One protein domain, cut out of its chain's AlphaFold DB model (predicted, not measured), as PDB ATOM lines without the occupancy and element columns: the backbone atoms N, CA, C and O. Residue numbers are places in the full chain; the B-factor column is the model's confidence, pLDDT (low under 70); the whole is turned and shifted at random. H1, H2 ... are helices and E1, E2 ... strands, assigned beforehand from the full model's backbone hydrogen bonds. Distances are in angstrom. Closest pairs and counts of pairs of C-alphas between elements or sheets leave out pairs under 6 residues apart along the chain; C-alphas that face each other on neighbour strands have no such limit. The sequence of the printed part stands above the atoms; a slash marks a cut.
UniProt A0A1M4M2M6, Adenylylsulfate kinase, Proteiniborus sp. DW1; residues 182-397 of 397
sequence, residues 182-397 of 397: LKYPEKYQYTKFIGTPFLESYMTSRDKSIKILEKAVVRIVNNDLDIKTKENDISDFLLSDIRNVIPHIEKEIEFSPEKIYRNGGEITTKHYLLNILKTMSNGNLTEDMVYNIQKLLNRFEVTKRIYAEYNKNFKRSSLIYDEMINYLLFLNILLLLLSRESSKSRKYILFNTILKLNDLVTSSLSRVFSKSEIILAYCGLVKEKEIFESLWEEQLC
ATOM      1  N   LEU A 182      83.052  71.026  84.875       75.25
ATOM      2  CA  LEU A 182      81.785  71.121  84.159       75.25
ATOM      3  C   LEU A 182      81.721  72.428  83.354       75.25
ATOM      4  O   LEU A 182      81.229  72.437  82.225       75.25
ATOM      5  N   LYS A 183      82.271  73.521  83.902       72.31
ATOM      6  CA  LYS A 183      82.380  74.811  83.197       72.31
ATOM      7  C   LYS A 183      83.457  74.824  82.115       72.31
ATOM      8  O   LYS A 183      83.277  75.508  81.110       72.31
ATOM      9  N   TYR A 184      84.536  74.065  82.301       71.44
ATOM     10  CA  TYR A 184      85.682  74.019  81.385       71.44
ATOM     11  C   TYR A 184      86.007  72.583  80.931       71.44
ATOM     12  O   TYR A 184      87.082  72.064  81.248       71.44
ATOM     13  N   PRO A 185      85.098  71.907  80.206       67.62
ATOM     14  CA  PRO A 185      85.270  70.505  79.816       67.62
ATOM     15  C   PRO A 185      86.484  70.274  78.905       67.62
ATOM     16  O   PRO A 185      87.057  69.189  78.901       67.62
ATOM     17  N   GLU A 186      86.916  71.293  78.159       66.75
ATOM     18  CA  GLU A 186      88.137  71.274  77.345       66.75
ATOM     19  C   GLU A 186      89.422  71.211  78.177       66.75
ATOM     20  O   GLU A 186      90.459  70.781  77.678       66.75
ATOM     21  N   LYS A 187      89.358  71.606  79.455       63.59
ATOM     22  CA  LYS A 187      90.478  71.526  80.400       63.59
ATOM     23  C   LYS A 187      90.534  70.182  81.120       63.59
ATOM     24  O   LYS A 187      91.323  70.027  82.047       63.59
ATOM     25  N   TYR A 188      89.707  69.212  80.727       65.75
ATOM     26  CA  TYR A 188      89.788  67.865  81.266       65.75
ATOM     27  C   TYR A 188      91.129  67.231  80.863       65.75
ATOM     28  O   TYR A 188      91.301  66.775  79.733       65.75
ATOM     29  N   GLN A 189      92.086  67.206  81.790       58.75
ATOM     30  CA  GLN A 189      93.385  66.575  81.588       58.75
ATOM     31  C   GLN A 189      93.372  65.154  82.152       58.75
ATOM     32  O   GLN A 189      92.966  64.932  83.294       58.75
ATOM     33  N   TYR A 190      93.825  64.189  81.349       56.00
ATOM     34  CA  TYR A 190      94.149  62.859  81.853       56.00
ATOM     35  C   TYR A 190      95.426  62.962  82.677       56.00
ATOM     36  O   TYR A 190      96.494  63.235  82.130       56.00
ATOM     37  N   THR A 191      95.335  62.705  83.978       53.22
ATOM     38  CA  THR A 191      96.552  62.432  84.739       53.22
ATOM     39  C   THR A 191      97.050  61.048  84.352       53.22
ATOM     40  O   THR A 191      96.304  60.068  84.373       53.22
ATOM     41  N   LYS A 192      98.311  60.973  83.927       49.88
ATOM     42  CA  LYS A 192      98.949  59.697  83.620       49.88
ATOM     43  C   LYS A 192      99.037  58.887  84.913       49.88
ATOM     44  O   LYS A 192      99.476  59.412  85.931       49.88
ATOM     45  N   PHE A 193      98.653  57.615  84.867       55.22
ATOM     46  CA  PHE A 193      98.903  56.706  85.981       55.22
ATOM     47  C   PHE A 193     100.417  56.627  86.231       55.22
ATOM     48  O   PHE A 193     101.175  56.246  85.335       55.22
ATOM     49  N   ILE A 194     100.854  57.019  87.428       52.16
ATOM     50  CA  ILE A 194     102.269  57.039  87.841       52.16
ATOM     51  C   ILE A 194     102.552  56.065  88.997       52.16
ATOM     52  O   ILE A 194     103.519  56.237  89.734       52.16
ATOM     53  N   GLY A 195     101.732  55.018  89.137       61.09
ATOM     54  CA  GLY A 195     101.876  53.996  90.177       61.09
ATOM     55  C   GLY A 195     101.166  54.352  91.485       61.09
ATOM     56  O   GLY A 195     100.224  55.145  91.498       61.09
ATOM     57  N   THR A 196     101.622  53.763  92.591       63.44
ATOM     58  CA  THR A 196     100.994  53.853  93.923       63.44
ATOM     59  C   THR A 196     100.730  55.283  94.426       63.44
ATOM     60  O   THR A 196      99.645  55.509  94.951       63.44
ATOM     61  N   PRO A 197     101.600  56.292  94.207       59.22
ATOM     62  CA  PRO A 197     101.320  57.661  94.668       59.22
ATOM     63  C   PRO A 197     100.095  58.307  94.004       59.22
ATOM     64  O   PRO A 197      99.354  59.060  94.638       59.22
ATOM     65  N   PHE A 198      99.850  57.995  92.724       65.88
ATOM     66  CA  PHE A 198      98.628  58.425  92.040       65.88
ATOM     67  C   PHE A 198      97.402  57.785  92.683       65.88
ATOM     68  O   PHE A 198      96.401  58.463  92.895       65.88
ATOM     69  N   LEU A 199      97.497  56.495  93.012       69.75
ATOM     70  CA  LEU A 199      96.418  55.757  93.652       69.75
ATOM     71  C   LEU A 199      96.086  56.333  95.031       69.75
ATOM     72  O   LEU A 199      94.929  56.624  95.302       69.75
ATOM     73  N   GLU A 200      97.089  56.556  95.875       71.25
ATOM     74  CA  GLU A 200      96.898  57.155  97.202       71.25
ATOM     75  C   GLU A 200      96.243  58.537  97.102       71.25
ATOM     76  O   GLU A 200      95.285  58.832  97.821       71.25
ATOM     77  N   SER A 201      96.694  59.358  96.151       71.50
ATOM     78  CA  SER A 201      96.120  60.684  95.893       71.50
ATOM     79  C   SER A 201      94.671  60.599  95.403       71.50
ATOM     80  O   SER A 201      93.806  61.341  95.871       71.50
ATOM     81  N   TYR A 202      94.394  59.670  94.487       78.69
ATOM     82  CA  TYR A 202      93.060  59.399  93.964       78.69
ATOM     83  C   TYR A 202      92.100  58.976  95.082       78.69
ATOM     84  O   TYR A 202      91.052  59.598  95.270       78.69
ATOM     85  N   MET A 203      92.490  57.970  95.868       82.31
ATOM     86  CA  MET A 203      91.695  57.433  96.972       82.31
ATOM     87  C   MET A 203      91.445  58.495  98.041       82.31
ATOM     88  O   MET A 203      90.301  58.711  98.434       82.31
ATOM     89  N   THR A 204      92.476  59.259  98.412       80.81
ATOM     90  CA  THR A 204      92.351  60.382  99.353       80.81
ATOM     91  C   THR A 204      91.364  61.438  98.844       80.81
ATOM     92  O   THR A 204      90.529  61.942  99.603       80.81
ATOM     93  N   SER A 205      91.405  61.763  97.546       81.88
ATOM     94  CA  SER A 205      90.463  62.699  96.922       81.88
ATOM     95  C   SER A 205      89.022  62.181  96.964       81.88
ATOM     96  O   SER A 205      88.095  62.955  97.237       81.88
ATOM     97  N   ARG A 206      88.813  60.887  96.691       86.25
ATOM     98  CA  ARG A 206      87.493  60.248  96.765       86.25
ATOM     99  C   ARG A 206      86.973  60.212  98.196       86.25
ATOM    100  O   ARG A 206      85.854  60.660  98.423       86.25
ATOM    101  N   ASP A 207      87.799  59.831  99.164       85.81
ATOM    102  CA  ASP A 207      87.429  59.805 100.581       85.81
ATOM    103  C   ASP A 207      87.019  61.172 101.109       85.81
ATOM    104  O   ASP A 207      86.004  61.307 101.794       85.81
ATOM    105  N   LYS A 208      87.773  62.216 100.759       83.38
ATOM    106  CA  LYS A 208      87.424  63.589 101.129       83.38
ATOM    107  C   LYS A 208      86.068  63.996 100.549       83.38
ATOM    108  O   LYS A 208      85.252  64.582 101.257       83.38
ATOM    109  N   SER A 209      85.829  63.672  99.281       86.19
ATOM    110  CA  SER A 209      84.584  63.983  98.570       86.19
ATOM    111  C   SER A 209      83.382  63.251  99.174       86.19
ATOM    112  O   SER A 209      82.351  63.868  99.444       86.19
ATOM    113  N   ILE A 210      83.542  61.955  99.452       89.25
ATOM    114  CA  ILE A 210      82.530  61.106 100.084       89.25
ATOM    115  C   ILE A 210      82.193  61.643 101.475       89.25
ATOM    116  O   ILE A 210      81.026  61.900 101.739       89.25
ATOM    117  N   LYS A 211      83.189  61.940 102.324       85.19
ATOM    118  CA  LYS A 211      82.971  62.498 103.675       85.19
ATOM    119  C   LYS A 211      82.219  63.832 103.674       85.19
ATOM    120  O   LYS A 211      81.475  64.125 104.611       85.19
ATOM    121  N   ILE A 212      82.434  64.677 102.662       82.88
ATOM    122  CA  ILE A 212      81.695  65.941 102.512       82.88
ATOM    123  C   ILE A 212      80.217  65.655 102.229       82.88
ATOM    124  O   ILE A 212      79.345  66.233 102.881       82.88
ATOM    125  N   LEU A 213      79.941  64.764 101.276       87.75
ATOM    126  CA  LEU A 213      78.581  64.419 100.866       87.75
ATOM    127  C   LEU A 213      77.836  63.609 101.926       87.75
ATOM    128  O   LEU A 213      76.660  63.866 102.147       87.75
ATOM    129  N   GLU A 214      78.510  62.697 102.623       86.56
ATOM    130  CA  GLU A 214      77.933  61.844 103.667       86.56
ATOM    131  C   GLU A 214      77.228  62.678 104.741       86.56
ATOM    132  O   GLU A 214      76.049  62.474 105.028       86.56
ATOM    133  N   LYS A 215      77.894  63.727 105.241       81.94
ATOM    134  CA  LYS A 215      77.303  64.666 106.210       81.94
ATOM    135  C   LYS A 215      76.031  65.335 105.686       81.94
ATOM    136  O   LYS A 215      75.122  65.627 106.461       81.94
ATOM    137  N   ALA A 216      75.979  65.641 104.391       84.50
ATOM    138  CA  ALA A 216      74.812  66.256 103.769       84.50
ATOM    139  C   ALA A 216      73.682  65.235 103.569       84.50
ATOM    140  O   ALA A 216      72.529  65.535 103.875       84.50
ATOM    141  N   VAL A 217      74.017  64.022 103.131       84.56
ATOM    142  CA  VAL A 217      73.085  62.903 102.955       84.56
ATOM    143  C   VAL A 217      72.410  62.535 104.271       84.56
ATOM    144  O   VAL A 217      71.184  62.498 104.320       84.56
ATOM    145  N   VAL A 218      73.171  62.356 105.352       79.44
ATOM    146  CA  VAL A 218      72.635  62.055 106.692       79.44
ATOM    147  C   VAL A 218      71.600  63.097 107.118       79.44
ATOM    148  O   VAL A 218      70.527  62.756 107.612       79.44
ATOM    149  N   ARG A 219      71.877  64.387 106.882       80.00
ATOM    150  CA  ARG A 219      70.936  65.473 107.198       80.00
ATOM    151  C   ARG A 219      69.659  65.404 106.365       80.00
ATOM    152  O   ARG A 219      68.589  65.659 106.908       80.00
ATOM    153  N   ILE A 220      69.765  65.099 105.073       79.12
ATOM    154  CA  ILE A 220      68.603  64.959 104.183       79.12
ATOM    155  C   ILE A 220      67.756  63.765 104.629       79.12
ATOM    156  O   ILE A 220      66.546  63.892 104.791       79.12
ATOM    157  N   VAL A 221      68.391  62.625 104.891       73.56
ATOM    158  CA  VAL A 221      67.709  61.388 105.282       73.56
ATOM    159  C   VAL A 221      66.956  61.557 106.598       73.56
ATOM    160  O   VAL A 221      65.769  61.241 106.666       73.56
ATOM    161  N   ASN A 222      67.610  62.135 107.608       70.69
ATOM    162  CA  ASN A 222      67.012  62.344 108.925       70.69
ATOM    163  C   ASN A 222      65.847  63.345 108.919       70.69
ATOM    164  O   ASN A 222      64.927  63.203 109.720       70.69
ATOM    165  N   ASN A 223      65.882  64.363 108.052       70.69
ATOM    166  CA  ASN A 223      64.878  65.432 108.049       70.69
ATOM    167  C   ASN A 223      63.738  65.216 107.045       70.69
ATOM    168  O   ASN A 223      62.628  65.675 107.295       70.69
ATOM    169  N   ASP A 224      64.002  64.577 105.901       65.88
ATOM    170  CA  ASP A 224      63.062  64.535 104.771       65.88
ATOM    171  C   ASP A 224      62.539  63.133 104.438       65.88
ATOM    172  O   ASP A 224      61.488  63.020 103.805       65.88
ATOM    173  N   LEU A 225      63.272  62.075 104.806       62.66
ATOM    174  CA  LEU A 225      62.941  60.699 104.416       62.66
ATOM    175  C   LEU A 225      62.235  59.903 105.528       62.66
ATOM    176  O   LEU A 225      61.784  58.793 105.269       62.66
ATOM    177  N   ASP A 226      62.127  60.464 106.741       56.31
ATOM    178  CA  ASP A 226      61.576  59.817 107.950       56.31
ATOM    179  C   ASP A 226      62.158  58.406 108.203       56.31
ATOM    180  O   ASP A 226      61.493  57.484 108.679       56.31
ATOM    181  N   ILE A 227      63.438  58.221 107.854       57.72
ATOM    182  CA  ILE A 227      64.171  56.972 108.066       57.72
ATOM    183  C   ILE A 227      64.820  57.048 109.449       57.72
ATOM    184  O   ILE A 227      65.806  57.752 109.653       57.72
ATOM    185  N   LYS A 228      64.259  56.326 110.425       52.25
ATOM    186  CA  LYS A 228      64.826  56.206 111.778       52.25
ATOM    187  C   LYS A 228      65.956  55.178 111.799       52.25
ATOM    188  O   LYS A 228      65.743  54.036 112.200       52.25
ATOM    189  N   THR A 229      67.152  55.573 111.385       54.94
ATOM    190  CA  THR A 229      68.350  54.721 111.430       54.94
ATOM    191  C   THR A 229      69.559  55.496 111.968       54.94
ATOM    192  O   THR A 229      69.545  56.727 112.015       54.94
ATOM    193  N   LYS A 230      70.587  54.801 112.484       57.09
ATOM    194  CA  LYS A 230      71.816  55.469 112.954       57.09
ATOM    195  C   LYS A 230      72.619  55.994 111.758       57.09
ATOM    196  O   LYS A 230      72.458  55.514 110.645       57.09
ATOM    197  N   GLU A 231      73.523  56.941 112.000       54.00
ATOM    198  CA  GLU A 231      74.333  57.606 110.963       54.00
ATOM    199  C   GLU A 231      75.042  56.618 110.006       54.00
ATOM    200  O   GLU A 231      74.980  56.807 108.795       54.00
ATOM    201  N   ASN A 232      75.584  55.505 110.522       54.75
ATOM    202  CA  ASN A 232      76.201  54.446 109.703       54.75
ATOM    203  C   ASN A 232      75.179  53.591 108.927       54.75
ATOM    204  O   ASN A 232      75.432  53.199 107.793       54.75
ATOM    205  N   ASP A 233      74.002  53.344 109.506       61.22
ATOM    206  CA  ASP A 233      72.948  52.525 108.894       61.22
ATOM    207  C   ASP A 233      72.304  53.236 107.683       61.22
ATOM    208  O   ASP A 233      71.723  52.594 106.811       61.22
ATOM    209  N   ILE A 234      72.381  54.574 107.621       61.25
ATOM    210  CA  ILE A 234      71.876  55.385 106.502       61.25
ATOM    211  C   ILE A 234      72.732  55.186 105.252       61.25
ATOM    212  O   ILE A 234      72.188  55.021 104.157       61.25
ATOM    213  N   SER A 235      74.057  55.197 105.413       62.12
ATOM    214  CA  SER A 235      74.998  54.918 104.329       62.12
ATOM    215  C   SER A 235      74.730  53.525 103.764       62.12
ATOM    216  O   SER A 235      74.454  53.403 102.573       62.12
ATOM    217  N   ASP A 236      74.651  52.505 104.618       63.66
ATOM    218  CA  ASP A 236      74.350  51.134 104.196       63.66
ATOM    219  C   ASP A 236      72.973  51.014 103.524       63.66
ATOM    220  O   ASP A 236      72.831  50.361 102.489       63.66
ATOM    221  N   PHE A 237      71.950  51.699 104.043       66.94
ATOM    222  CA  PHE A 237      70.613  51.702 103.450       66.94
ATOM    223  C   PHE A 237      70.588  52.306 102.036       66.94
ATOM    224  O   PHE A 237      69.997  51.720 101.123       66.94
ATOM    225  N   LEU A 238      71.235  53.455 101.827       66.50
ATOM    226  CA  LEU A 238      71.268  54.127 100.521       66.50
ATOM    227  C   LEU A 238      72.166  53.407  99.512       66.50
ATOM    228  O   LEU A 238      71.879  53.421  98.316       66.50
ATOM    229  N   LEU A 239      73.243  52.782  99.987       64.50
ATOM    230  CA  LEU A 239      74.198  52.048  99.160       64.50
ATOM    231  C   LEU A 239      73.711  50.641  98.808       64.50
ATOM    232  O   LEU A 239      74.073  50.123  97.750       64.50
ATOM    233  N   SER A 240      72.863  50.041  99.651       66.19
ATOM    234  CA  SER A 240      72.314  48.704  99.406       66.19
ATOM    235  C   SER A 240      71.480  48.640  98.126       66.19
ATOM    236  O   SER A 240      71.525  47.633  97.416       66.19
ATOM    237  N   ASP A 241      70.741  49.710  97.806       72.56
ATOM    238  CA  ASP A 241      69.897  49.749  96.620       72.56
ATOM    239  C   ASP A 241      69.515  51.169  96.178       72.56
ATOM    240  O   ASP A 241      68.787  51.892  96.862       72.56
ATOM    241  N   ILE A 242      69.904  51.534  94.952       79.00
ATOM    242  CA  ILE A 242      69.532  52.812  94.332       79.00
ATOM    243  C   ILE A 242      68.002  52.983  94.211       79.00
ATOM    244  O   ILE A 242      67.513  54.107  94.126       79.00
ATOM    245  N   ARG A 243      67.211  51.895  94.242       82.44
ATOM    246  CA  ARG A 243      65.736  51.958  94.258       82.44
ATOM    247  C   ARG A 243      65.191  52.764  95.427       82.44
ATOM    248  O   ARG A 243      64.159  53.413  95.267       82.44
ATOM    249  N   ASN A 244      65.890  52.761  96.559       80.56
ATOM    250  CA  ASN A 244      65.458  53.451  97.771       80.56
ATOM    251  C   ASN A 244      65.408  54.976  97.582       80.56
ATOM    252  O   ASN A 244      64.646  55.655  98.262       80.56
ATOM    253  N   VAL A 245      66.176  55.520  96.632       80.56
ATOM    254  CA  VAL A 245      66.280  56.970  96.414       80.56
ATOM    255  C   VAL A 245      65.468  57.477  95.222       80.56
ATOM    256  O   VAL A 245      65.175  58.670  95.145       80.56
ATOM    257  N   ILE A 246      65.047  56.591  94.314       87.81
ATOM    258  CA  ILE A 246      64.305  56.956  93.093       87.81
ATOM    259  C   ILE A 246      63.033  57.773  93.376       87.81
ATOM    260  O   ILE A 246      62.870  58.798  92.714       87.81
ATOM    261  N   PRO A 247      62.163  57.418  94.347       86.19
ATOM    262  CA  PRO A 247      60.944  58.190  94.609       86.19
ATOM    263  C   PRO A 247      61.212  59.658  94.976       86.19
ATOM    264  O   PRO A 247      60.442  60.552  94.619       86.19
ATOM    265  N   HIS A 248      62.327  59.927  95.657       82.94
ATOM    266  CA  HIS A 248      62.724  61.282  96.041       82.94
ATOM    267  C   HIS A 248      63.198  62.087  94.834       82.94
ATOM    268  O   HIS A 248      62.793  63.237  94.662       82.94
ATOM    269  N   ILE A 249      63.963  61.438  93.954       89.69
ATOM    270  CA  ILE A 249      64.419  62.023  92.694       89.69
ATOM    271  C   ILE A 249      63.230  62.311  91.769       89.69
ATOM    272  O   ILE A 249      63.159  63.383  91.174       89.69
ATOM    273  N   GLU A 250      62.260  61.396  91.679       91.00
ATOM    274  CA  GLU A 250      61.028  61.596  90.904       91.00
ATOM    275  C   GLU A 250      60.241  62.813  91.383       91.00
ATOM    276  O   GLU A 250      59.802  63.621  90.561       91.00
ATOM    277  N   LYS A 251      60.092  62.968  92.703       87.81
ATOM    278  CA  LYS A 251      59.383  64.104  93.291       87.81
ATOM    279  C   LYS A 251      60.078  65.430  92.981       87.81
ATOM    280  O   LYS A 251      59.404  66.389  92.624       87.81
ATOM    281  N   GLU A 252      61.402  65.485  93.099       89.12
ATOM    282  CA  GLU A 252      62.172  66.718  92.897       89.12
ATOM    283  C   GLU A 252      62.314  67.105  91.416       89.12
ATOM    284  O   GLU A 252      62.267  68.285  91.080       89.12
ATOM    285  N   ILE A 253      62.430  66.125  90.513       90.75
ATOM    286  CA  ILE A 253      62.469  66.354  89.056       90.75
ATOM    287  C   ILE A 253      61.057  66.587  88.480       90.75
ATOM    288  O   ILE A 253      60.921  66.969  87.318       90.75
ATOM    289  N   GLU A 254      60.010  66.408  89.293       89.00
ATOM    290  CA  GLU A 254      58.600  66.417  88.894       89.00
ATOM    291  C   GLU A 254      58.312  65.429  87.755       89.00
ATOM    292  O   GLU A 254      57.718  65.784  86.728       89.00
ATOM    293  N   PHE A 255      58.774  64.193  87.918       88.81
ATOM    294  CA  PHE A 255      58.767  63.197  86.859       88.81
ATOM    295  C   PHE A 255      57.356  62.802  86.401       88.81
ATOM    296  O   PHE A 255      56.484  62.474  87.203       88.81
ATOM    297  N   SER A 256      57.162  62.741  85.081       85.00
ATOM    298  CA  SER A 256      56.044  62.039  84.451       85.00
ATOM    299  C   SER A 256      56.481  61.443  83.101       85.00
ATOM    300  O   SER A 256      57.359  62.016  82.446       85.00
ATOM    301  N   PRO A 257      55.881  60.324  82.640       82.25
ATOM    302  CA  PRO A 257      56.201  59.742  81.332       82.25
ATOM    303  C   PRO A 257      56.027  60.728  80.169       82.25
ATOM    304  O   PRO A 257      56.798  60.704  79.211       82.25
ATOM    305  N   GLU A 258      55.054  61.632  80.271       83.62
ATOM    306  CA  GLU A 258      54.778  62.651  79.255       83.62
ATOM    307  C   GLU A 258      55.894  63.701  79.169       83.62
ATOM    308  O   GLU A 258      56.236  64.141  78.074       83.62
ATOM    309  N   LYS A 259      56.540  64.034  80.296       85.88
ATOM    310  CA  LYS A 259      57.649  65.001  80.363       85.88
ATOM    311  C   LYS A 259      58.962  64.486  79.770       85.88
ATOM    312  O   LYS A 259      59.898  65.274  79.605       85.88
ATOM    313  N   ILE A 260      59.051  63.199  79.411       90.12
ATOM    314  CA  ILE A 260      60.193  62.680  78.643       90.12
ATOM    315  C   ILE A 260      60.337  63.474  77.343       90.12
ATOM    316  O   ILE A 260      61.462  63.791  76.969       90.12
ATOM    317  N   TYR A 261      59.227  63.855  76.705       89.12
ATOM    318  CA  TYR A 261      59.230  64.680  75.501       89.12
ATOM    319  C   TYR A 261      58.715  66.101  75.790       89.12
ATOM    320  O   TYR A 261      57.730  66.293  76.493       89.12
ATOM    321  N   ARG A 262      59.359  67.116  75.212       82.62
ATOM    322  CA  ARG A 262      58.871  68.494  75.116       82.62
ATOM    323  C   ARG A 262      58.034  68.702  73.859       82.62
ATOM    324  O   ARG A 262      58.095  67.927  72.899       82.62
ATOM    325  N   ASN A 263      57.317  69.827  73.851       76.31
ATOM    326  CA  ASN A 263      56.682  70.391  72.663       76.31
ATOM    327  C   ASN A 263      57.676  70.397  71.491       76.31
ATOM    328  O   ASN A 263      58.759  70.961  71.601       76.31
ATOM    329  N   GLY A 264      57.322  69.739  70.385       76.88
ATOM    330  CA  GLY A 264      58.210  69.578  69.225       76.88
ATOM    331  C   GLY A 264      59.002  68.263  69.175       76.88
ATOM    332  O   GLY A 264      59.727  68.030  68.211       76.88
ATOM    333  N   GLY A 265      58.833  67.356  70.148       83.88
ATOM    334  CA  GLY A 265      59.431  66.013  70.121       83.88
ATOM    335  C   GLY A 265      60.886  65.945  70.595       83.88
ATOM    336  O   GLY A 265      61.572  64.956  70.320       83.88
ATOM    337  N   GLU A 266      61.361  66.975  71.290       91.06
ATOM    338  CA  GLU A 266      62.659  66.987  71.967       91.06
ATOM    339  C   GLU A 266      62.576  66.188  73.270       91.06
ATOM    340  O   GLU A 266      61.609  66.280  74.003       91.06
ATOM    341  N   ILE A 267      63.573  65.373  73.561       92.38
ATOM    342  CA  ILE A 267      63.703  64.541  74.747       92.38
ATOM    343  C   ILE A 267      64.368  65.365  75.848       92.38
ATOM    344  O   ILE A 267      65.492  65.832  75.660       92.38
ATOM    345  N   THR A 268      63.724  65.492  77.008       94.88
ATOM    346  CA  THR A 268      64.367  66.048  78.201       94.88
ATOM    347  C   THR A 268      65.299  65.003  78.815       94.88
ATOM    348  O   THR A 268      64.879  63.924  79.242       94.88
ATOM    349  N   THR A 269      66.591  65.311  78.868       95.12
ATOM    350  CA  THR A 269      67.621  64.340  79.251       95.12
ATOM    351  C   THR A 269      67.417  63.824  80.671       95.12
ATOM    352  O   THR A 269      67.458  62.615  80.874       95.12
ATOM    353  N   LYS A 270      67.098  64.692  81.640       95.25
ATOM    354  CA  LYS A 270      66.874  64.280  83.035       95.25
ATOM    355  C   LYS A 270      65.705  63.311  83.206       95.25
ATOM    356  O   LYS A 270      65.864  62.297  83.877       95.25
ATOM    357  N   HIS A 271      64.558  63.560  82.566       95.38
ATOM    358  CA  HIS A 271      63.415  62.644  82.658       95.38
ATOM    359  C   HIS A 271      63.706  61.342  81.916       95.38
ATOM    360  O   HIS A 271      63.362  60.269  82.398       95.38
ATOM    361  N   TYR A 272      64.382  61.418  80.768       95.19
ATOM    362  CA  TYR A 272      64.783  60.232  80.027       95.19
ATOM    363  C   TYR A 272      65.745  59.341  80.825       95.19
ATOM    364  O   TYR A 272      65.511  58.139  80.953       95.19
ATOM    365  N   LEU A 273      66.797  59.925  81.405       95.81
ATOM    366  CA  LEU A 273      67.759  59.202  82.232       95.81
ATOM    367  C   LEU A 273      67.109  58.676  83.515       95.81
ATOM    368  O   LEU A 273      67.337  57.524  83.867       95.81
ATOM    369  N   LEU A 274      66.244  59.446  84.178       95.38
ATOM    370  CA  LEU A 274      65.509  58.956  85.346       95.38
ATOM    371  C   LEU A 274      64.611  57.758  84.994       95.38
ATOM    372  O   LEU A 274      64.592  56.767  85.721       95.38
ATOM    373  N   ASN A 275      63.933  57.802  83.843       94.50
ATOM    374  CA  ASN A 275      63.142  56.678  83.351       94.50
ATOM    375  C   ASN A 275      64.010  55.435  83.094       94.50
ATOM    376  O   ASN A 275      63.613  54.325  83.448       94.50
ATOM    377  N   ILE A 276      65.210  55.602  82.524       94.12
ATOM    378  CA  ILE A 276      66.173  54.502  82.364       94.12
ATOM    379  C   ILE A 276      66.586  53.959  83.728       94.12
ATOM    380  O   ILE A 276      66.500  52.752  83.932       94.12
ATOM    381  N   LEU A 277      67.010  54.826  84.651       92.94
ATOM    382  CA  LEU A 277      67.484  54.426  85.975       92.94
ATOM    383  C   LEU A 277      66.424  53.586  86.703       92.94
ATOM    384  O   LEU A 277      66.737  52.507  87.197       92.94
ATOM    385  N   LYS A 278      65.158  54.019  86.657       91.81
ATOM    386  CA  LYS A 278      63.994  53.297  87.193       91.81
ATOM    387  C   LYS A 278      63.710  51.974  86.490       91.81
ATOM    388  O   LYS A 278      63.403  50.970  87.128       91.81
ATOM    389  N   THR A 279      63.779  51.956  85.164       91.38
ATOM    390  CA  THR A 279      63.526  50.728  84.397       91.38
ATOM    391  C   THR A 279      64.612  49.693  84.703       91.38
ATOM    392  O   THR A 279      64.305  48.544  85.028       91.38
ATOM    393  N   MET A 280      65.875  50.133  84.721       89.50
ATOM    394  CA  MET A 280      67.034  49.312  85.053       89.50
ATOM    395  C   MET A 280      66.994  48.796  86.480       89.50
ATOM    396  O   MET A 280      67.282  47.616  86.689       89.50
ATOM    397  N   SER A 281      66.639  49.635  87.451       84.75
ATOM    398  CA  SER A 281      66.565  49.236  88.857       84.75
ATOM    399  C   SER A 281      65.520  48.140  89.092       84.75
ATOM    400  O   SER A 281      65.679  47.316  89.986       84.75
ATOM    401  N   ASN A 282      64.502  48.058  88.233       85.69
ATOM    402  CA  ASN A 282      63.492  46.996  88.231       85.69
ATOM    403  C   ASN A 282      63.879  45.763  87.391       85.69
ATOM    404  O   ASN A 282      63.049  44.886  87.175       85.69
ATOM    405  N   GLY A 283      65.120  45.688  86.901       83.00
ATOM    406  CA  GLY A 283      65.629  44.546  86.133       83.00
ATOM    407  C   GLY A 283      65.270  44.552  84.644       83.00
ATOM    408  O   GLY A 283      65.603  43.601  83.948       83.00
ATOM    409  N   ASN A 284      64.656  45.623  84.135       86.31
ATOM    410  CA  ASN A 284      64.235  45.729  82.740       86.31
ATOM    411  C   ASN A 284      65.136  46.695  81.955       86.31
ATOM    412  O   ASN A 284      65.655  47.667  82.504       86.31
ATOM    413  N   LEU A 285      65.311  46.452  80.655       86.19
ATOM    414  CA  LEU A 285      65.939  47.405  79.738       86.19
ATOM    415  C   LEU A 285      65.510  47.100  78.300       86.19
ATOM    416  O   LEU A 285      65.573  45.953  77.872       86.19
ATOM    417  N   THR A 286      65.062  48.113  77.562       88.50
ATOM    418  CA  THR A 286      64.666  47.953  76.153       88.50
ATOM    419  C   THR A 286      65.858  48.164  75.219       88.50
ATOM    420  O   THR A 286      66.809  48.868  75.571       88.50
ATOM    421  N   GLU A 287      65.806  47.596  74.011       87.12
ATOM    422  CA  GLU A 287      66.856  47.779  72.995       87.12
ATOM    423  C   GLU A 287      67.073  49.261  72.648       87.12
ATOM    424  O   GLU A 287      68.214  49.721  72.567       87.12
ATOM    425  N   ASP A 288      65.989  50.037  72.555       86.88
ATOM    426  CA  ASP A 288      66.042  51.480  72.299       86.88
ATOM    427  C   ASP A 288      66.780  52.247  73.405       86.88
ATOM    428  O   ASP A 288      67.553  53.171  73.129       86.88
ATOM    429  N   MET A 289      66.578  51.864  74.672       90.00
ATOM    430  CA  MET A 289      67.302  52.458  75.800       90.00
ATOM    431  C   MET A 289      68.796  52.149  75.724       90.00
ATOM    432  O   MET A 289      69.607  53.066  75.841       90.00
ATOM    433  N   VAL A 290      69.170  50.890  75.470       88.56
ATOM    434  CA  VAL A 290      70.580  50.487  75.311       88.56
ATOM    435  C   VAL A 290      71.243  51.276  74.183       88.56
ATOM    436  O   VAL A 290      72.327  51.839  74.359       88.56
ATOM    437  N   TYR A 291      70.572  51.374  73.036       89.94
ATOM    438  CA  TYR A 291      71.064  52.106  71.875       89.94
ATOM    439  C   TYR A 291      71.308  53.593  72.175       89.94
ATOM    440  O   TYR A 291      72.358  54.148  71.825       89.94
ATOM    441  N   ASN A 292      70.371  54.249  72.861       90.25
ATOM    442  CA  ASN A 292      70.498  55.660  73.216       90.25
ATOM    443  C   ASN A 292      71.562  55.907  74.291       90.25
ATOM    444  O   ASN A 292      72.306  56.884  74.181       90.25
ATOM    445  N   ILE A 293      71.706  55.009  75.272       91.94
ATOM    446  CA  ILE A 293      72.804  55.064  76.247       91.94
ATOM    447  C   ILE A 293      74.152  54.979  75.529       91.94
ATOM    448  O   ILE A 293      75.034  55.795  75.794       91.94
ATOM    449  N   GLN A 294      74.308  54.062  74.570       91.19
ATOM    450  CA  GLN A 294      75.551  53.938  73.806       91.19
ATOM    451  C   GLN A 294      75.861  55.209  73.005       91.19
ATOM    452  O   GLN A 294      77.008  55.664  72.962       91.19
ATOM    453  N   LYS A 295      74.846  55.826  72.385       92.31
ATOM    454  CA  LYS A 295      75.007  57.123  71.713       92.31
ATOM    455  C   LYS A 295      75.438  58.217  72.679       92.31
ATOM    456  O   LYS A 295      76.298  59.025  72.322       92.31
ATOM    457  N   LEU A 296      74.832  58.268  73.862       93.19
ATOM    458  CA  LEU A 296      75.168  59.254  74.879       93.19
ATOM    459  C   LEU A 296      76.600  59.058  75.381       93.19
ATOM    460  O   LEU A 296      77.348  60.029  75.436       93.19
ATOM    461  N   LEU A 297      77.008  57.812  75.637       93.50
ATOM    462  CA  LEU A 297      78.367  57.456  76.034       93.50
ATOM    463  C   LEU A 297      79.391  57.895  74.986       93.50
ATOM    464  O   LEU A 297      80.317  58.634  75.307       93.50
ATOM    465  N   ASN A 298      79.181  57.541  73.715       91.38
ATOM    466  CA  ASN A 298      80.085  57.932  72.629       91.38
ATOM    467  C   ASN A 298      80.207  59.460  72.502       91.38
ATOM    468  O   ASN A 298      81.285  59.993  72.248       91.38
ATOM    469  N   ARG A 299      79.101  60.191  72.690       90.44
ATOM    470  CA  ARG A 299      79.098  61.662  72.667       90.44
ATOM    471  C   ARG A 299      79.815  62.257  73.863       90.44
ATOM    472  O   ARG A 299      80.584  63.205  73.689       90.44
ATOM    473  N   PHE A 300      79.547  61.742  75.058       91.75
ATOM    474  CA  PHE A 300      80.212  62.184  76.272       91.75
ATOM    475  C   PHE A 300      81.716  61.938  76.159       91.75
ATOM    476  O   PHE A 300      82.497  62.818  76.494       91.75
ATOM    477  N   GLU A 301      82.140  60.818  75.578       88.81
ATOM    478  CA  GLU A 301      83.558  60.532  75.385       88.81
ATOM    479  C   GLU A 301      84.283  61.568  74.522       88.81
ATOM    480  O   GLU A 301      85.421  61.923  74.829       88.81
ATOM    481  N   VAL A 302      83.615  62.130  73.518       87.56
ATOM    482  CA  VAL A 302      84.192  63.186  72.673       87.56
ATOM    483  C   VAL A 302      84.066  64.566  73.315       87.56
ATOM    484  O   VAL A 302      85.008  65.350  73.309       87.56
ATOM    485  N   THR A 303      82.885  64.894  73.835       88.62
ATOM    486  CA  THR A 303      82.532  66.282  74.183       88.62
ATOM    487  C   THR A 303      82.670  66.609  75.661       88.62
ATOM    488  O   THR A 303      82.675  67.785  76.012       88.62
ATOM    489  N   LYS A 304      82.711  65.585  76.523       89.50
ATOM    490  CA  LYS A 304      82.581  65.681  77.986       89.50
ATOM    491  C   LYS A 304      81.322  66.441  78.433       89.50
ATOM    492  O   LYS A 304      81.278  67.010  79.519       89.50
ATOM    493  N   ARG A 305      80.284  66.465  77.585       91.12
ATOM    494  CA  ARG A 305      79.039  67.210  77.805       91.12
ATOM    495  C   ARG A 305      77.816  66.313  77.708       91.12
ATOM    496  O   ARG A 305      77.743  65.448  76.833       91.12
ATOM    497  N   ILE A 306      76.834  66.582  78.564       93.38
ATOM    498  CA  ILE A 306      75.493  66.007  78.490       93.38
ATOM    499  C   ILE A 306      74.502  67.162  78.399       93.38
ATOM    500  O   ILE A 306      74.333  67.929  79.339       93.38
ATOM    501  N   TYR A 307      73.870  67.302  77.237       94.06
ATOM    502  CA  TYR A 307      72.934  68.393  76.981       94.06
ATOM    503  C   TYR A 307      71.603  68.166  77.700       94.06
ATOM    504  O   TYR A 307      71.175  67.023  77.848       94.06
ATOM    505  N   ALA A 308      70.933  69.252  78.082       94.31
ATOM    506  CA  ALA A 308      69.628  69.227  78.738       94.31
ATOM    507  C   ALA A 308      68.549  68.575  77.859       94.31
ATOM    508  O   ALA A 308      67.659  67.903  78.380       94.31
ATOM    509  N   GLU A 309      68.657  68.725  76.530       94.62
ATOM    510  CA  GLU A 309      67.715  68.156  75.562       94.62
ATOM    511  C   GLU A 309      68.392  67.592  74.302       94.62
ATOM    512  O   GLU A 309      69.366  68.146  73.767       94.62
ATOM    513  N   TYR A 310      67.810  66.504  73.796       93.38
ATOM    514  CA  TYR A 310      68.151  65.870  72.521       93.38
ATOM    515  C   TYR A 310      66.902  65.675  71.665       93.38
ATOM    516  O   TYR A 310      65.835  65.444  72.192       93.38
ATOM    517  N   ASN A 311      66.992  65.640  70.341       91.69
ATOM    518  CA  ASN A 311      65.865  65.201  69.513       91.69
ATOM    519  C   ASN A 311      65.635  63.675  69.593       91.69
ATOM    520  O   ASN A 311      66.470  62.941  70.120       91.69
ATOM    521  N   LYS A 312      64.554  63.176  68.973       85.31
ATOM    522  CA  LYS A 312      64.215  61.733  68.906       85.31
ATOM    523  C   LYS A 312      65.345  60.814  68.418       85.31
ATOM    524  O   LYS A 312      65.376  59.643  68.765       85.31
ATOM    525  N   ASN A 313      66.291  61.336  67.636       85.12
ATOM    526  CA  ASN A 313      67.448  60.587  67.129       85.12
ATOM    527  C   ASN A 313      68.687  60.682  68.039       85.12
ATOM    528  O   ASN A 313      69.786  60.270  67.638       85.12
ATOM    529  N   PHE A 314      68.525  61.248  69.236       88.50
ATOM    530  CA  PHE A 314      69.577  61.528  70.204       88.50
ATOM    531  C   PHE A 314      70.656  62.487  69.664       88.50
ATOM    532  O   PHE A 314      71.849  62.348  69.949       88.50
ATOM    533  N   LYS A 315      70.267  63.471  68.834       89.00
ATOM    534  CA  LYS A 315      71.121  64.615  68.455       89.00
ATOM    535  C   LYS A 315      70.817  65.805  69.358       89.00
ATOM    536  O   LYS A 315      69.652  66.039  69.641       89.00
ATOM    537  N   ARG A 316      71.849  66.539  69.799       90.88
ATOM    538  CA  ARG A 316      71.671  67.713  70.671       90.88
ATOM    539  C   ARG A 316      70.646  68.673  70.056       90.88
ATOM    540  O   ARG A 316      70.762  68.978  68.869       90.88
ATOM    541  N   SER A 317      69.677  69.109  70.849       91.69
ATOM    542  CA  SER A 317      68.732  70.172  70.482       91.69
ATOM    543  C   SER A 317      68.892  71.406  71.371       91.69
ATOM    544  O   SER A 317      68.591  72.507  70.931       91.69
ATOM    545  N   SER A 318      69.467  71.246  72.567       89.81
ATOM    546  CA  SER A 318      69.802  72.354  73.467       89.81
ATOM    547  C   SER A 318      71.295  72.710  73.448       89.81
ATOM    548  O   SER A 318      72.153  71.885  73.122       89.81
ATOM    549  N   LEU A 319      71.599  73.961  73.814       89.69
ATOM    550  CA  LEU A 319      72.948  74.442  74.141       89.69
ATOM    551  C   LEU A 319      73.247  74.386  75.646       89.69
ATOM    552  O   LEU A 319      74.396  74.576  76.032       89.69
ATOM    553  N   ILE A 320      72.242  74.113  76.479       90.31
ATOM    554  CA  ILE A 320      72.382  73.961  77.927       90.31
ATOM    555  C   ILE A 320      72.964  72.574  78.189       90.31
ATOM    556  O   ILE A 320      72.444  71.577  77.685       90.31
ATOM    557  N   TYR A 321      74.057  72.505  78.942       87.50
ATOM    558  CA  TYR A 321      74.734  71.253  79.290       87.50
ATOM    559  C   TYR A 321      75.292  71.251  80.712       87.50
ATOM    560  O   TYR A 321      75.950  70.301  81.096       87.50
ATOM    561  N   ASP A 322      75.076  72.296  81.498       85.81
ATOM    562  CA  ASP A 322      75.607  72.457  82.853       85.81
ATOM    563  C   ASP A 322      74.621  72.003  83.946       85.81
ATOM    564  O   ASP A 322      74.796  72.311  85.125       85.81
ATOM    565  N   GLU A 323      73.600  71.232  83.562       91.75
ATOM    566  CA  GLU A 323      72.662  70.579  84.475       91.75
ATOM    567  C   GLU A 323      73.314  69.348  85.124       91.75
ATOM    568  O   GLU A 323      73.334  68.257  84.543       91.75
ATOM    569  N   MET A 324      73.828  69.517  86.345       92.69
ATOM    570  CA  MET A 324      74.576  68.487  87.076       92.69
ATOM    571  C   MET A 324      73.788  67.180  87.247       92.69
ATOM    572  O   MET A 324      74.343  66.093  87.062       92.69
ATOM    573  N   ILE A 325      72.479  67.270  87.488       94.62
ATOM    574  CA  ILE A 325      71.581  66.113  87.564       94.62
ATOM    575  C   ILE A 325      71.698  65.148  86.370       94.62
ATOM    576  O   ILE A 325      71.631  63.934  86.558       94.62
ATOM    577  N   ASN A 326      71.944  65.642  85.149       95.62
ATOM    578  CA  ASN A 326      72.088  64.781  83.971       95.62
ATOM    579  C   ASN A 326      73.345  63.902  84.059       95.62
ATOM    580  O   ASN A 326      73.310  62.729  83.690       95.62
ATOM    581  N   TYR A 327      74.445  64.450  84.576       95.44
ATOM    582  CA  TYR A 327      75.706  63.730  84.770       95.44
ATOM    583  C   TYR A 327      75.582  62.692  85.874       95.44
ATOM    584  O   TYR A 327      76.051  61.571  85.710       95.44
ATOM    585  N   LEU A 328      74.905  63.048  86.963       95.62
ATOM    586  CA  LEU A 328      74.694  62.176  88.113       95.62
ATOM    587  C   LEU A 328      73.769  60.997  87.801       95.62
ATOM    588  O   LEU A 328      74.072  59.860  88.165       95.62
ATOM    589  N   LEU A 329      72.671  61.240  87.080       96.12
ATOM    590  CA  LEU A 329      71.801  60.167  86.600       96.12
ATOM    591  C   LEU A 329      72.552  59.254  85.629       96.12
ATOM    592  O   LEU A 329      72.493  58.032  85.760       96.12
ATOM    593  N   PHE A 330      73.298  59.833  84.683       96.75
ATOM    594  CA  PHE A 330      74.073  59.055  83.722       96.75
ATOM    595  C   PHE A 330      75.150  58.204  84.403       96.75
ATOM    596  O   PHE A 330      75.252  57.016  84.114       96.75
ATOM    597  N   LEU A 331      75.889  58.769  85.359       95.50
ATOM    598  CA  LEU A 331      76.867  58.064  86.188       95.50
ATOM    599  C   LEU A 331      76.261  56.823  86.859       95.50
ATOM    600  O   LEU A 331      76.793  55.723  86.711       95.50
ATOM    601  N   ASN A 332      75.132  56.983  87.553       94.31
ATOM    602  CA  ASN A 332      74.482  55.880  88.262       94.31
ATOM    603  C   ASN A 332      73.942  54.806  87.296       94.31
ATOM    604  O   ASN A 332      74.023  53.615  87.589       94.31
ATOM    605  N   ILE A 333      73.476  55.193  86.102       94.81
ATOM    606  CA  ILE A 333      73.117  54.246  85.031       94.81
ATOM    607  C   ILE A 333      74.340  53.444  84.573       94.81
ATOM    608  O   ILE A 333      74.257  52.223  84.440       94.81
ATOM    609  N   LEU A 334      75.482  54.100  84.341       94.25
ATOM    610  CA  LEU A 334      76.700  53.413  83.907       94.25
ATOM    611  C   LEU A 334      77.225  52.445  84.970       94.25
ATOM    612  O   LEU A 334      77.689  51.367  84.609       94.25
ATOM    613  N   LEU A 335      77.108  52.777  86.259       91.94
ATOM    614  CA  LEU A 335      77.463  51.872  87.358       91.94
ATOM    615  C   LEU A 335      76.585  50.608  87.368       91.94
ATOM    616  O   LEU A 335      77.103  49.500  87.515       91.94
ATOM    617  N   LEU A 336      75.275  50.749  87.133       90.12
ATOM    618  CA  LEU A 336      74.366  49.603  86.983       90.12
ATOM    619  C   LEU A 336      74.651  48.772  85.725       90.12
ATOM    620  O   LEU A 336      74.433  47.564  85.726       90.12
ATOM    621  N   LEU A 337      75.101  49.399  84.636       90.81
ATOM    622  CA  LEU A 337      75.528  48.668  83.443       90.81
ATOM    623  C   LEU A 337      76.834  47.919  83.693       90.81
ATOM    624  O   LEU A 337      76.947  46.758  83.314       90.81
ATOM    625  N   LEU A 338      77.795  48.557  84.360       90.44
ATOM    626  CA  LEU A 338      79.093  47.967  84.663       90.44
ATOM    627  C   LEU A 338      78.953  46.697  85.513       90.44
ATOM    628  O   LEU A 338      79.639  45.714  85.239       90.44
ATOM    629  N   SER A 339      78.034  46.685  86.486       85.81
ATOM    630  CA  SER A 339      77.772  45.506  87.326       85.81
ATOM    631  C   SER A 339      77.108  44.342  86.579       85.81
ATOM    632  O   SER A 339      77.201  43.201  87.026       85.81
ATOM    633  N   ARG A 340      76.465  44.607  85.434       87.12
ATOM    634  CA  ARG A 340      75.797  43.603  84.584       87.12
ATOM    635  C   ARG A 340      76.619  43.191  83.364       87.12
ATOM    636  O   ARG A 340      76.267  42.226  82.690       87.12
ATOM    637  N   GLU A 341      77.678  43.926  83.046       88.12
ATOM    638  CA  GLU A 341      78.501  43.682  81.867       88.12
ATOM    639  C   GLU A 341      79.433  42.489  82.103       88.12
ATOM    640  O   GLU A 341      80.148  42.426  83.101       88.12
ATOM    641  N   SER A 342      79.459  41.542  81.170       86.06
ATOM    642  CA  SER A 342      80.342  40.372  81.226       86.06
ATOM    643  C   SER A 342      81.604  40.565  80.384       86.06
ATOM    644  O   SER A 342      82.647  39.978  80.670       86.06
ATOM    645  N   SER A 343      81.551  41.426  79.365       88.81
ATOM    646  CA  SER A 343      82.670  41.683  78.467       88.81
ATOM    647  C   SER A 343      83.736  42.568  79.114       88.81
ATOM    648  O   SER A 343      83.507  43.746  79.394       88.81
ATOM    649  N   LYS A 344      84.954  42.033  79.266       82.88
ATOM    650  CA  LYS A 344      86.101  42.757  79.842       82.88
ATOM    651  C   LYS A 344      86.406  44.073  79.112       82.88
ATOM    652  O   LYS A 344      86.654  45.089  79.753       82.88
ATOM    653  N   SER A 345      86.348  44.089  77.779       80.38
ATOM    654  CA  SER A 345      86.611  45.306  76.996       80.38
ATOM    655  C   SER A 345      85.552  46.383  77.229       80.38
ATOM    656  O   SER A 345      85.892  47.556  77.389       80.38
ATOM    657  N   ARG A 346      84.275  45.998  77.316       84.62
ATOM    658  CA  ARG A 346      83.182  46.931  77.616       84.62
ATOM    659  C   ARG A 346      83.227  47.426  79.057       84.62
ATOM    660  O   ARG A 346      83.018  48.619  79.267       84.62
ATOM    661  N   LYS A 347      83.595  46.570  80.019       87.56
ATOM    662  CA  LYS A 347      83.846  46.986  81.408       87.56
ATOM    663  C   LYS A 347      84.861  48.124  81.474       87.56
ATOM    664  O   LYS A 347      84.581  49.130  82.112       87.56
ATOM    665  N   TYR A 348      85.989  48.023  80.766       82.88
ATOM    666  CA  TYR A 348      86.991  49.098  80.752       82.88
ATOM    667  C   TYR A 348      86.468  50.409  80.158       82.88
ATOM    668  O   TYR A 348      86.771  51.478  80.681       82.88
ATOM    669  N   ILE A 349      85.673  50.347  79.084       85.25
ATOM    670  CA  ILE A 349      85.080  51.545  78.466       85.25
ATOM    671  C   ILE A 349      84.113  52.226  79.441       85.25
ATOM    672  O   ILE A 349      84.202  53.438  79.656       85.25
ATOM    673  N   LEU A 350      83.217  51.447  80.053       89.88
ATOM    674  CA  LEU A 350      82.266  51.935  81.048       89.88
ATOM    675  C   LEU A 350      82.997  52.527  82.251       89.88
ATOM    676  O   LEU A 350      82.732  53.667  82.623       89.88
ATOM    677  N   PHE A 351      83.967  51.798  82.801       88.38
ATOM    678  CA  PHE A 351      84.735  52.233  83.959       88.38
ATOM    679  C   PHE A 351      85.496  53.529  83.681       88.38
ATOM    680  O   PHE A 351      85.352  54.491  84.424       88.38
ATOM    681  N   ASN A 352      86.199  53.633  82.552       85.31
ATOM    682  CA  ASN A 352      86.877  54.870  82.160       85.31
ATOM    683  C   ASN A 352      85.907  56.063  82.044       85.31
ATOM    684  O   ASN A 352      86.256  57.192  82.379       85.31
ATOM    685  N   THR A 353      84.681  55.822  81.575       90.56
ATOM    686  CA  THR A 353      83.640  56.859  81.502       90.56
ATOM    687  C   THR A 353      83.167  57.274  82.900       90.56
ATOM    688  O   THR A 353      83.013  58.464  83.169       90.56
ATOM    689  N   ILE A 354      82.971  56.302  83.795       92.44
ATOM    690  CA  ILE A 354      82.573  56.507  85.194       92.44
ATOM    691  C   ILE A 354      83.618  57.347  85.936       92.44
ATOM    692  O   ILE A 354      83.246  58.350  86.540       92.44
ATOM    693  N   LEU A 355      84.908  57.009  85.808       87.44
ATOM    694  CA  LEU A 355      86.004  57.780  86.411       87.44
ATOM    695  C   LEU A 355      85.925  59.254  85.997       87.44
ATOM    696  O   LEU A 355      85.982  60.143  86.841       87.44
ATOM    697  N   LYS A 356      85.679  59.520  84.706       87.50
ATOM    698  CA  LYS A 356      85.535  60.890  84.192       87.50
ATOM    699  C   LYS A 356      84.334  61.623  84.754       87.50
ATOM    700  O   LYS A 356      84.425  62.814  85.033       87.50
ATOM    701  N   LEU A 357      83.197  60.945  84.874       91.12
ATOM    702  CA  LEU A 357      81.992  61.547  85.434       91.12
ATOM    703  C   LEU A 357      82.200  61.911  86.901       91.12
ATOM    704  O   LEU A 357      81.896  63.031  87.289       91.12
ATOM    705  N   ASN A 358      82.782  61.022  87.695       90.31
ATOM    706  CA  ASN A 358      83.073  61.307  89.095       90.31
ATOM    707  C   ASN A 358      84.170  62.355  89.278       90.31
ATOM    708  O   ASN A 358      84.092  63.174  90.189       90.31
ATOM    709  N   ASP A 359      85.138  62.424  88.375       85.94
ATOM    710  CA  ASP A 359      86.098  63.523  88.316       85.94
ATOM    711  C   ASP A 359      85.414  64.877  88.051       85.94
ATOM    712  O   ASP A 359      85.771  65.889  88.657       85.94
ATOM    713  N   LEU A 360      84.374  64.913  87.208       86.94
ATOM    714  CA  LEU A 360      83.534  66.107  87.049       86.94
ATOM    715  C   LEU A 360      82.754  66.422  88.337       86.94
ATOM    716  O   LEU A 360      82.729  67.582  88.753       86.94
ATOM    717  N   VAL A 361      82.164  65.410  88.984       86.19
ATOM    718  CA  VAL A 361      81.402  65.549  90.240       86.19
ATOM    719  C   VAL A 361      82.275  66.116  91.356       86.19
ATOM    720  O   VAL A 361      81.933  67.146  91.931       86.19
ATOM    721  N   THR A 362      83.420  65.486  91.624       85.69
ATOM    722  CA  THR A 362      84.367  65.889  92.677       85.69
ATOM    723  C   THR A 362      84.883  67.310  92.462       85.69
ATOM    724  O   THR A 362      84.899  68.099  93.405       85.69
ATOM    725  N   SER A 363      85.190  67.688  91.214       82.50
ATOM    726  CA  SER A 363      85.600  69.059  90.865       82.50
ATOM    727  C   SER A 363      84.505  70.115  91.070       82.50
ATOM    728  O   SER A 363      84.792  71.311  91.118       82.50
ATOM    729  N   SER A 364      83.248  69.680  91.179       82.06
ATOM    730  CA  SER A 364      82.073  70.549  91.227       82.06
ATOM    731  C   SER A 364      81.458  70.661  92.620       82.06
ATOM    732  O   SER A 364      80.497  71.407  92.761       82.06
ATOM    733  N   LEU A 365      81.986  69.986  93.651       80.12
ATOM    734  CA  LEU A 365      81.382  69.913  94.998       80.12
ATOM    735  C   LEU A 365      81.208  71.259  95.719       80.12
ATOM    736  O   LEU A 365      80.484  71.335  96.705       80.12
ATOM    737  N   SER A 366      81.853  72.326  95.243       71.69
ATOM    738  CA  SER A 366      81.653  73.693  95.742       71.69
ATOM    739  C   SER A 366      80.365  74.354  95.237       71.69
ATOM    740  O   SER A 366      79.984  75.415  95.733       71.69
ATOM    741  N   ARG A 367      79.695  73.766  94.238       77.12
ATOM    742  CA  ARG A 367      78.414  74.256  93.720       77.12
ATOM    743  C   ARG A 367      77.294  74.000  94.727       77.12
ATOM    744  O   ARG A 367      77.409  73.181  95.632       77.12
ATOM    745  N   VAL A 368      76.176  74.695  94.538       79.88
ATOM    746  CA  VAL A 368      74.935  74.384  95.252       79.88
ATOM    747  C   VAL A 368      74.300  73.174  94.573       79.88
ATOM    748  O   VAL A 368      73.928  73.268  93.406       79.88
ATOM    749  N   PHE A 369      74.210  72.058  95.295       87.50
ATOM    750  CA  PHE A 369      73.540  70.843  94.834       87.50
ATOM    751  C   PHE A 369      72.118  70.788  95.388       87.50
ATOM    752  O   PHE A 369      71.853  71.177  96.530       87.50
ATOM    753  N   SER A 370      71.219  70.258  94.573       89.81
ATOM    754  CA  SER A 370      69.887  69.828  94.981       89.81
ATOM    755  C   SER A 370      69.964  68.610  95.924       89.81
ATOM    756  O   SER A 370      71.001  67.948  96.018       89.81
ATOM    757  N   LYS A 371      68.871  68.271  96.628       88.38
ATOM    758  CA  LYS A 371      68.869  67.108  97.545       88.38
ATOM    759  C   LYS A 371      69.114  65.808  96.774       88.38
ATOM    760  O   LYS A 371      69.972  65.013  97.155       88.38
ATOM    761  N   SER A 372      68.416  65.633  95.655       89.25
ATOM    762  CA  SER A 372      68.609  64.511  94.730       89.25
ATOM    763  C   SER A 372      70.022  64.452  94.162       89.25
ATOM    764  O   SER A 372      70.586  63.366  94.035       89.25
ATOM    765  N   GLU A 373      70.616  65.602  93.839       93.00
ATOM    766  CA  GLU A 373      71.985  65.646  93.326       93.00
ATOM    767  C   GLU A 373      73.007  65.218  94.392       93.00
ATOM    768  O   GLU A 373      73.913  64.448  94.083       93.00
ATOM    769  N   ILE A 374      72.838  65.643  95.651       90.94
ATOM    770  CA  ILE A 374      73.687  65.210  96.776       90.94
ATOM    771  C   ILE A 374      73.630  63.687  96.938       90.94
ATOM    772  O   ILE A 374      74.671  63.034  97.018       90.94
ATOM    773  N   ILE A 375      72.421  63.119  96.946       89.38
ATOM    774  CA  ILE A 375      72.209  61.675  97.106       89.38
ATOM    775  C   ILE A 375      72.843  60.899  95.943       89.38
ATOM    776  O   ILE A 375      73.615  59.969  96.169       89.38
ATOM    777  N   LEU A 376      72.575  61.297  94.694       92.12
ATOM    778  CA  LEU A 376      73.124  60.618  93.518       92.12
ATOM    779  C   LEU A 376      74.652  60.721  93.432       92.12
ATOM    780  O   LEU A 376      75.297  59.766  92.993       92.12
ATOM    781  N   ALA A 377      75.225  61.862  93.825       93.06
ATOM    782  CA  ALA A 377      76.672  62.056  93.879       93.06
ATOM    783  C   ALA A 377      77.311  61.135  94.919       93.06
ATOM    784  O   ALA A 377      78.322  60.497  94.631       93.06
ATOM    785  N   TYR A 378      76.695  61.025  96.099       91.44
ATOM    786  CA  TYR A 378      77.159  60.140  97.161       91.44
ATOM    787  C   TYR A 378      77.147  58.674  96.718       91.44
ATOM    788  O   TYR A 378      78.195  58.027  96.731       91.44
ATOM    789  N   CYS A 379      76.005  58.175  96.228       89.62
ATOM    790  CA  CYS A 379      75.884  56.805  95.724       89.62
ATOM    791  C   CYS A 379      76.904  56.513  94.613       89.62
ATOM    792  O   CYS A 379      77.558  55.470  94.621       89.62
ATOM    793  N   GLY A 380      77.070  57.448  93.673       91.50
ATOM    794  CA  GLY A 380      77.979  57.285  92.543       91.50
ATOM    795  C   GLY A 380      79.459  57.231  92.937       91.50
ATOM    796  O   GLY A 380      80.208  56.423  92.386       91.50
ATOM    797  N   LEU A 381      79.882  58.059  93.896       91.12
ATOM    798  CA  LEU A 381      81.272  58.100  94.361       91.12
ATOM    799  C   LEU A 381      81.630  56.893  95.223       91.12
ATOM    800  O   LEU A 381      82.692  56.306  95.018       91.12
ATOM    801  N   VAL A 382      80.751  56.493  96.145       89.75
ATOM    802  CA  VAL A 382      80.997  55.306  96.976       89.75
ATOM    803  C   VAL A 382      81.066  54.055  96.105       89.75
ATOM    804  O   VAL A 382      82.017  53.283  96.214       89.75
ATOM    805  N   LYS A 383      80.120  53.889  95.170       88.69
ATOM    806  CA  LYS A 383      80.096  52.696  94.321       88.69
ATOM    807  C   LYS A 383      81.280  52.617  93.367       88.69
ATOM    808  O   LYS A 383      81.800  51.532  93.131       88.69
ATOM    809  N   GLU A 384      81.716  53.746  92.811       90.56
ATOM    810  CA  GLU A 384      82.954  53.777  92.033       90.56
ATOM    811  C   GLU A 384      84.153  53.359  92.882       90.56
ATOM    812  O   GLU A 384      84.932  52.531  92.417       90.56
ATOM    813  N   LYS A 385      84.280  53.886  94.106       87.75
ATOM    814  CA  LYS A 385      85.392  53.564  95.003       87.75
ATOM    815  C   LYS A 385      85.467  52.058  95.291       87.75
ATOM    816  O   LYS A 385      86.526  51.476  95.089       87.75
ATOM    817  N   GLU A 386      84.347  51.424  95.648       85.94
ATOM    818  CA  GLU A 386      84.272  49.967  95.868       85.94
ATOM    819  C   GLU A 386      84.737  49.166  94.640       85.94
ATOM    820  O   GLU A 386      85.499  48.205  94.743       85.94
ATOM    821  N   ILE A 387      84.270  49.559  93.449       83.19
ATOM    822  CA  ILE A 387      84.636  48.891  92.195       83.19
ATOM    823  C   ILE A 387      86.119  49.105  91.888       83.19
ATOM    824  O   ILE A 387      86.786  48.186  91.419       83.19
ATOM    825  N   PHE A 388      86.629  50.310  92.134       82.75
ATOM    826  CA  PHE A 388      88.031  50.641  91.929       82.75
ATOM    827  C   PHE A 388      88.931  49.780  92.822       82.75
ATOM    828  O   PHE A 388      89.887  49.196  92.318       82.75
ATOM    829  N   GLU A 389      88.604  49.662  94.112       79.25
ATOM    830  CA  GLU A 389      89.327  48.820  95.075       79.25
ATOM    831  C   GLU A 389      89.334  47.350  94.634       79.25
ATOM    832  O   GLU A 389      90.399  46.743  94.533       79.25
ATOM    833  N   SER A 390      88.174  46.806  94.250       77.38
ATOM    834  CA  SER A 390      88.059  45.423  93.768       77.38
ATOM    835  C   SER A 390      88.858  45.161  92.481       77.38
ATOM    836  O   SER A 390      89.557  44.154  92.382       77.38
ATOM    837  N   LEU A 391      88.790  46.059  91.492       70.75
ATOM    838  CA  LEU A 391      89.545  45.921  90.239       70.75
ATOM    839  C   LEU A 391      91.058  46.046  90.451       70.75
ATOM    840  O   LEU A 391      91.836  45.483  89.682       70.75
ATOM    841  N   TRP A 392      91.471  46.814  91.458       66.44
ATOM    842  CA  TRP A 392      92.871  46.985  91.811       66.44
ATOM    843  C   TRP A 392      93.451  45.728  92.464       66.44
ATOM    844  O   TRP A 392      94.522  45.279  92.058       66.44
ATOM    845  N   GLU A 393      92.726  45.119  93.407       61.62
ATOM    846  CA  GLU A 393      93.116  43.840  94.016       61.62
ATOM    847  C   GLU A 393      93.289  42.734  92.964       61.62
ATOM    848  O   GLU A 393      94.257  41.976  93.018       61.62
ATOM    849  N   GLU A 394      92.418  42.690  91.949       60.81
ATOM    850  CA  GLU A 394      92.522  41.742  90.829       60.81
ATOM    851  C   GLU A 394      93.744  41.967  89.916       60.81
ATOM    852  O   GLU A 394      94.149  41.039  89.221       60.81
ATOM    853  N   GLN A 395      94.317  43.176  89.859       55.00
ATOM    854  CA  GLN A 395      95.487  43.491  89.019       55.00
ATOM    855  C   GLN A 395      96.834  43.332  89.742       55.00
ATOM    856  O   GLN A 395      97.879  43.396  89.090       55.00
ATOM    857  N   LEU A 396      96.818  43.146  91.065       35.88
ATOM    858  CA  LEU A 396      98.000  42.888  91.896       35.88
ATOM    859  C   LEU A 396      98.272  41.390  92.146       35.88
ATOM    860  O   LEU A 396      99.324  41.063  92.698       35.88
ATOM    861  N   CYS A 397      97.368  40.507  91.718       28.84
ATOM    862  CA  CYS A 397      97.548  39.051  91.648       28.84
ATOM    863  C   CYS A 397      97.819  38.612  90.204       28.84
ATOM    864  O   CYS A 397      98.555  37.614  90.031       28.84
TER     865      CYS A 397
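What this domain is: This is residues 182 to 397 of the 397 residues of the protein "Adenylylsulfate kinase" of Proteiniborus sp. DW1 (UniProt A0A1M4M2M6). Three helices side by side, H5, H7 and H8, make a row with H7 in the middle; the long H9 packs on one side of it, on H7 and H8, the longer H1 packs on H9 from beyond, and H6 crosses loosely over the row's opposite side. The short H2 packs on H1 and H9, H3 and H4 pack on H5, and E1 and E2 make a tiny antiparallel sheet at the beginning of H5. The printed part has 216 residues, with nine named helices and two named strands in the order H1 H2 H3 H4 E1 H5 H6 E2 H7 H8 H9; the class is mostly helix. It is compact, with a radius of gyration of the C-alphas of 17.1 A and spans of 51 by 42 by 34 A.

How they stand to each other: H1, residues 196 to 224, with a kink of 25 degrees near residue 213, touches the hub H9, residues 371 to 395, opposite ways at a shallow tilt of 33 degrees, only just short of steep; their closest C-alphas, Leu 213 and Tyr 378, are 5.8 A apart. H2, residues 231 to 240, touches residues 214 to 221 of H1 and residues 379 to 383 of H9, closest at C-alphas 239 and 379, 6.1 A. H3, residues 246 to 253, only just touches H9, with 3 pairs of C-alphas within 8 A. H4, residues 257 to 260, touches H5, residues 269 to 281, at C-alphas 260 and 271, 5.1 A. E1, residues 266 to 268, is antiparallel to E2, residues 309 to 311; N 267 and O 310 are 2.6 A apart, within hydrogen-bond range. H6, residues 287 to 303, is near H7, residues 324 to 340. H7 touches H5 at a shallow tilt of 27 degrees, the same way, closest at C-alphas 270 and 326, 5.3 A. H7 and H8, residues 344 to 363, form a helical hairpin, closest at C-alphas 338 and 347, 5.8 A. H9 touches H7 at C-alphas 380 and 332, 5.7 A. Every O i to N i+4 pair is within hydrogen-bond range in H3, H5, H6, H8 and H9, against 23 of 25 in H1, 5 of 6 in H2 and 12 of 13 in H7; H4 is too short for one.

Where its parts are: H1 begins at C-alpha 196 (100.994, 53.853, 93.923) and is 40.9 A long. H6 is 24.3 A, H7 25.0 A and H8 28.5 A. H9, 36.6 A, ends at C-alpha 395 (95.487, 43.491, 89.019).

The domain as a whole: The farthest C-alphas, Asn 263 and Cys 397, are 54.9 A apart. The printed part has no cut; the link E2 to H7 is long. Residues 191 to 198, of which 196 to 198 belong to H1, stand free. pLDDT is under 70 at residues 185 to 199, 224 to 240 and 392 to 397.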